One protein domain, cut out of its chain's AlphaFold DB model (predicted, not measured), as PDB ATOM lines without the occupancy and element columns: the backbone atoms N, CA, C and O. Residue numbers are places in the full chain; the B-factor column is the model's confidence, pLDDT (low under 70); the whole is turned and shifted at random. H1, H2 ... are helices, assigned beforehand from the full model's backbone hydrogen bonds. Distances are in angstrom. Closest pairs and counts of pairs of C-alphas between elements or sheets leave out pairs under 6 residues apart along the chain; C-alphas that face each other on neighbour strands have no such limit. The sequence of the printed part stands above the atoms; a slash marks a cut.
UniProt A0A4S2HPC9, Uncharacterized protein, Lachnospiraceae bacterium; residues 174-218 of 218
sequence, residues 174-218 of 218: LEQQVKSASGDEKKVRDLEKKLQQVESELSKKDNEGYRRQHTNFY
ATOM      1  N   LEU A 174      97.278  78.417 139.366       96.44
ATOM      2  CA  LEU A 174      97.438  79.371 140.470       96.44
ATOM      3  C   LEU A 174      96.151  80.151 140.730       96.44
ATOM      4  O   LEU A 174      95.744  80.281 141.879       96.44
ATOM      5  N   GLU A 175      95.479  80.614 139.680       94.88
ATOM      6  CA  GLU A 175      94.205  81.325 139.798       94.88
ATOM      7  C   GLU A 175      93.129  80.441 140.445       94.88
ATOM      8  O   GLU A 175      92.386  80.880 141.323       94.88
ATOM      9  N   GLN A 176      93.074  79.163 140.061       96.62
ATOM     10  CA  GLN A 176      92.168  78.202 140.678       96.62
ATOM     11  C   GLN A 176      92.520  77.950 142.149       96.62
ATOM     12  O   GLN A 176      91.623  77.914 142.989       96.62
ATOM     13  N   GLN A 177      93.808  77.848 142.484       94.94
ATOM     14  CA  GLN A 177      94.251  77.724 143.874       94.94
ATOM     15  C   GLN A 177      93.897  78.957 144.703       94.94
ATOM     16  O   GLN A 177      93.462  78.791 145.835       94.94
ATOM     17  N   VAL A 178      94.013  80.171 144.158       94.81
ATOM     18  CA  VAL A 178      93.582  81.403 144.839       94.81
ATOM     19  C   VAL A 178      92.079  81.359 145.130       94.81
ATOM     20  O   VAL A 178      91.671  81.608 146.261       94.81
ATOM     21  N   LYS A 179      91.260  80.956 144.147       92.06
ATOM     22  CA  LYS A 179      89.802  80.807 144.316       92.06
ATOM     23  C   LYS A 179      89.445  79.777 145.393       92.06
ATOM     24  O   LYS A 179      88.537  80.012 146.183       92.06
ATOM     25  N   SER A 180      90.156  78.650 145.451       91.38
ATOM     26  CA  SER A 180      89.919  77.595 146.448       91.38
ATOM     27  C   SER A 180      90.500  77.911 147.831       91.38
ATOM     28  O   SER A 180      89.931  77.501 148.837       91.38
ATOM     29  N   ALA A 181      91.617  78.638 147.903       89.44
ATOM     30  CA  ALA A 181      92.319  78.978 149.141       89.44
ATOM     31  C   ALA A 181      91.833  80.290 149.777       89.44
ATOM     32  O   ALA A 181      92.489  80.786 150.691       89.44
ATOM     33  N   SER A 182      90.687  80.828 149.340       76.00
ATOM     34  CA  SER A 182      90.108  82.124 149.744       76.00
ATOM     35  C   SER A 182      89.899  82.333 151.261       76.00
ATOM     36  O   SER A 182      89.457  83.408 151.658       76.00
ATOM     37  N   GLY A 183      90.195  81.350 152.115       83.62
ATOM     38  CA  GLY A 183      90.198  81.486 153.576       83.62
ATOM     39  C   GLY A 183      91.577  81.724 154.213       83.62
ATOM     40  O   GLY A 183      91.642  82.200 155.342       83.62
ATOM     41  N   ASP A 184      92.681  81.431 153.517       93.44
ATOM     42  CA  ASP A 184      94.045  81.526 154.055       93.44
ATOM     43  C   ASP A 184      94.783  82.752 153.489       93.44
ATOM     44  O   ASP A 184      95.537  82.652 152.519       93.44
ATOM     45  N   GLU A 185      94.626  83.914 154.126       91.44
ATOM     46  CA  GLU A 185      95.152  85.203 153.633       91.44
ATOM     47  C   GLU A 185      96.647  85.184 153.273       91.44
ATOM     48  O   GLU A 185      97.065  85.765 152.271       91.44
ATOM     49  N   LYS A 186      97.479  84.506 154.075       94.94
ATOM     50  CA  LYS A 186      98.925  84.411 153.811       94.94
ATOM     51  C   LYS A 186      99.210  83.629 152.527       94.94
ATOM     52  O   LYS A 186     100.017  84.069 151.715       94.94
ATOM     53  N   LYS A 187      98.515  82.505 152.323       94.31
ATOM     54  CA  LYS A 187      98.681  81.661 151.132       94.31
ATOM     55  C   LYS A 187      98.154  82.362 149.887       94.31
ATOM     56  O   LYS A 187      98.801  82.285 148.850       94.31
ATOM     57  N   VAL A 188      97.031  83.073 150.000       95.25
ATOM     58  CA  VAL A 188      96.472  83.876 148.904       95.25
ATOM     59  C   VAL A 188      97.483  84.922 148.441       95.25
ATOM     60  O   VAL A 188      97.835  84.921 147.267       95.25
ATOM     61  N   ARG A 189      98.059  85.715 149.355       95.44
ATOM     62  CA  ARG A 189      99.087  86.716 149.007       95.44
ATOM     63  C   ARG A 189     100.312  86.103 148.328       95.44
ATOM     64  O   ARG A 189     100.869  86.691 147.402       95.44
ATOM     65  N   ASP A 190     100.756  84.935 148.784       96.00
ATOM     66  CA  ASP A 190     101.899  84.245 148.178       96.00
ATOM     67  C   ASP A 190     101.568  83.686 146.784       96.00
ATOM     68  O   ASP A 190     102.403  83.745 145.878       96.00
ATOM     69  N   LEU A 191     100.356  83.157 146.586       96.19
ATOM     70  CA  LEU A 191      99.873  82.681 145.288       96.19
ATOM     71  C   LEU A 191      99.662  83.834 144.302       96.19
ATOM     72  O   LEU A 191     100.046  83.707 143.144       96.19
ATOM     73  N   GLU A 192      99.135  84.967 144.760       94.19
ATOM     74  CA  GLU A 192      98.975  86.188 143.965       94.19
ATOM     75  C   GLU A 192     100.323  86.721 143.478       94.19
ATOM     76  O   GLU A 192     100.474  87.006 142.293       94.19
ATOM     77  N   LYS A 193     101.346  86.768 144.342       97.06
ATOM     78  CA  LYS A 193     102.709  87.146 143.926       97.06
ATOM     79  C   LYS A 193     103.258  86.218 142.845       97.06
ATOM     80  O   LYS A 193     103.852  86.682 141.874       97.06
ATOM     81  N   LYS A 194     103.056  84.904 142.993       96.81
ATOM     82  CA  LYS A 194     103.457  83.923 141.970       96.81
ATOM     83  C   LYS A 194     102.685  84.122 140.670       96.81
ATOM     84  O   LYS A 194     103.271  83.983 139.601       96.81
ATOM     85  N   LEU A 195     101.398  84.446 140.754       96.44
ATOM     86  CA  LEU A 195     100.552  84.720 139.598       96.44
ATOM     87  C   LEU A 195     101.050  85.965 138.857       96.44
ATOM     88  O   LEU A 195     101.292  85.880 137.658       96.44
ATOM     89  N   GLN A 196     101.334  87.055 139.573       96.69
ATOM     90  CA  GLN A 196     101.927  88.267 139.000       96.69
ATOM     91  C   GLN A 196     103.278  87.994 138.331       96.69
ATOM     92  O   GLN A 196     103.541  88.488 137.235       96.69
ATOM     93  N   GLN A 197     104.134  87.176 138.955       97.50
ATOM     94  CA  GLN A 197     105.405  86.786 138.348       97.50
ATOM     95  C   GLN A 197     105.180  86.048 137.020       97.50
ATOM     96  O   GLN A 197     105.746  86.445 136.001       97.50
ATOM     97  N   VAL A 198     104.326  85.020 137.015       97.25
ATOM     98  CA  VAL A 198     104.013  84.232 135.811       97.25
ATOM     99  C   VAL A 198     103.377  85.102 134.728       97.25
ATOM    100  O   VAL A 198     103.724  84.959 133.560       97.25
ATOM    101  N   GLU A 199     102.492  86.030 135.083       95.50
ATOM    102  CA  GLU A 199     101.898  86.976 134.133       95.50
ATOM    103  C   GLU A 199     102.939  87.902 133.509       95.50
ATOM    104  O   GLU A 199     102.914  88.122 132.299       95.50
ATOM    105  N   SER A 200     103.888  88.399 134.304       95.94
ATOM    106  CA  SER A 200     104.972  89.241 133.795       95.94
ATOM    107  C   SER A 200     105.909  88.482 132.850       95.94
ATOM    108  O   SER A 200     106.381  89.045 131.864       95.94
ATOM    109  N   GLU A 201     106.173  87.201 133.122       95.00
ATOM    110  CA  GLU A 201     106.965  86.327 132.251       95.00
ATOM    111  C   GLU A 201     106.201  86.009 130.965       95.00
ATOM    112  O   GLU A 201     106.739  86.174 129.870       95.00
ATOM    113  N   LEU A 202     104.927  85.628 131.083       95.50
ATOM    114  CA  LEU A 202     104.064  85.334 129.948       95.50
ATOM    115  C   LEU A 202     103.928  86.551 129.032       95.50
ATOM    116  O   LEU A 202     104.078  86.416 127.828       95.50
ATOM    117  N   SER A 203     103.741  87.749 129.588       94.00
ATOM    118  CA  SER A 203     103.665  88.986 128.803       94.00
ATOM    119  C   SER A 203     104.963  89.314 128.063       94.00
ATOM    120  O   SER A 203     104.908  89.996 127.045       94.00
ATOM    121  N   LYS A 204     106.126  88.867 128.550       92.31
ATOM    122  CA  LYS A 204     107.406  89.046 127.846       92.31
ATOM    123  C   LYS A 204     107.559  88.039 126.709       92.31
ATOM    124  O   LYS A 204     108.051  88.410 125.645       92.31
ATOM    125  N   LYS A 205     107.140  86.790 126.940       94.19
ATOM    126  CA  LYS A 205     107.362  85.658 126.029       94.19
ATOM    127  C   LYS A 205     106.268  85.464 124.982       94.19
ATOM    128  O   LYS A 205     106.567  85.059 123.867       94.19
ATOM    129  N   ASP A 206     105.020  85.800 125.294       93.00
ATOM    130  CA  ASP A 206     103.863  85.681 124.394       93.00
ATOM    131  C   ASP A 206     103.769  86.850 123.399       93.00
ATOM    132  O   ASP A 206     102.687  87.297 123.032       93.00
ATOM    133  N   ASN A 207     104.922  87.365 122.972       93.56
ATOM    134  CA  ASN A 207     105.026  88.374 121.930       93.56
ATOM    135  C   ASN A 207     105.577  87.731 120.664       93.56
ATOM    136  O   ASN A 207     106.557  86.988 120.705       93.56
ATOM    137  N   GLU A 208     105.015  88.110 119.522       91.25
ATOM    138  CA  GLU A 208     105.492  87.682 118.204       91.25
ATOM    139  C   GLU A 208     106.990  87.984 118.009       91.25
ATOM    140  O   GLU A 208     107.738  87.172 117.468       91.25
ATOM    141  N   GLY A 209     107.468  89.118 118.534       92.94
ATOM    142  CA  GLY A 209     108.892  89.464 118.514       92.94
ATOM    143  C   GLY A 209     109.771  88.482 119.296       92.94
ATOM    144  O   GLY A 209     110.856  88.139 118.834       92.94
ATOM    145  N   TYR A 210     109.292  87.981 120.438       93.25
ATOM    146  CA  TYR A 210     110.024  86.997 121.239       93.25
ATOM    147  C   TYR A 210     110.094  85.648 120.521       93.25
ATOM    148  O   TYR A 210     111.174  85.070 120.406       93.25
ATOM    149  N   ARG A 211     108.967  85.198 119.951       93.06
ATOM    150  CA  ARG A 211     108.901  83.969 119.146       93.06
ATOM    151  C   ARG A 211     109.890  84.019 117.992       93.06
ATOM    152  O   ARG A 211     110.690  83.104 117.858       93.06
ATOM    153  N   ARG A 212     109.915  85.124 117.239       90.38
ATOM    154  CA  ARG A 212     110.866  85.345 116.135       90.38
ATOM    155  C   ARG A 212     112.319  85.297 116.586       90.38
ATOM    156  O   ARG A 212     113.122  84.634 115.945       90.38
ATOM    157  N   GLN A 213     112.660  85.963 117.687       91.00
ATOM    158  CA  GLN A 213     114.028  85.956 118.219       91.00
ATOM    159  C   GLN A 213     114.493  84.566 118.663       91.00
ATOM    160  O   GLN A 213     115.690  84.312 118.712       91.00
ATOM    161  N   HIS A 214     113.550  83.696 119.015       90.56
ATOM    162  CA  HIS A 214     113.806  82.353 119.524       90.56
ATOM    163  C   HIS A 214     113.376  81.281 118.501       90.56
ATOM    164  O   HIS A 214     113.113  80.137 118.869       90.56
ATOM    165  N   THR A 215     113.296  81.653 117.216       91.06
ATOM    166  CA  THR A 215     113.152  80.701 116.109       91.06
ATOM    167  C   THR A 215     114.476  79.987 115.880       91.06
ATOM    168  O   THR A 215     115.524  80.624 115.772       91.06
ATOM    169  N   ASN A 216     114.433  78.661 115.778       89.44
ATOM    170  CA  ASN A 216     115.581  77.877 115.335       89.44
ATOM    171  C   ASN A 216     115.426  77.590 113.844       89.44
ATOM    172  O   ASN A 216     114.410  77.029 113.436       89.44
ATOM    173  N   PHE A 217     116.421  77.983 113.053       87.19
ATOM    174  CA  PHE A 217     116.476  77.695 111.623       87.19
ATOM    175  C   PHE A 217     117.269  76.407 111.388       87.19
ATOM    176  O   PHE A 217     118.352  76.242 111.959       87.19
ATOM    177  N   TYR A 218     116.711  75.511 110.579       81.94
ATOM    178  CA  TYR A 218     117.284  74.227 110.177       81.94
ATOM    179  C   TYR A 218     117.398  74.135 108.660       81.94
ATOM    180  O   TYR A 218     116.564  74.780 107.979       81.94
TER     181      TYR A 218
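AT A GLANCE: This is residues 174 to 218 of the 218 residues of an uncharacterized protein of Lachnospiraceae bacterium (UniProt A0A4S2HPC9). One long helix, H2, makes most of the length of a thin rod; the short helix H1 folds back along the first part of H2 as a helical hairpin, and a second short helix, H3, is set steeply past the other end of H2. Beyond H3 a short tail, residues 214 to 218, runs on to one tip of the rod. The printed part has 45 residues with three named helices, in the order H1, H2, H3 along the chain, and no named strand; the class is all helix. The whole is extended, with a radius of gyration of the C-alphas of 15.6 A, and the C-alphas span 51 by 14 by 13 A.

IN THESE COORDINATES: The longest helix, H2, holds residues 185 to 205 and is 30.2 A long from first to last C-alpha. It begins at C-alpha 185, at (95.152, 85.203, 153.633), and ends at C-alpha 205, at (107.362, 85.658, 126.029). Before it comes H1, residues 174 to 180, 9.8 A long, with C-alpha 174 at (97.438, 79.371, 140.470). After it comes H3, residues 208 to 213, 8.7 A long, which ends at C-alpha 213, at (114.028, 85.956, 118.219).

HOW THE PARTS SIT: H2 touches H1 with residues 188 to 195 alone, and the closest C-alphas of the two, those of Val 178 and Val 188, are 5.6 A apart. Their lines stand at a shallow tilt of 27 degrees and they run opposite ways, a helical hairpin. H2 and H3 are close but not clearly touching; their closest C-alphas, those of Lys 205 and Arg 211, are 7.3 A apart. H3 stands to H2 at a steep tilt of 69 degrees, only just short of about perpendicular, and the two run the same way. H1 and H3 are apart. In H1, H2 and H3 every O i to N i+4 pair is within hydrogen-bond range.

THE WHOLE: The outline is a rod, and the two C-alphas farthest apart, those of Gly 183 and Tyr 218, are 51.7 A from each other. Residues 199 to 204, which belong to H2, stand free, and so do residues 206 to 213, of which 208 to 213 belong to H3. The printed part has no cut, and it ends at residue 218, the chain's last residue. The link from H1 to H2, with 4 residues between them, is tight, and so is the link from H2 to H3, with 2. The mean pLDDT of the printed part is 93.0, and no printed residue is under 70.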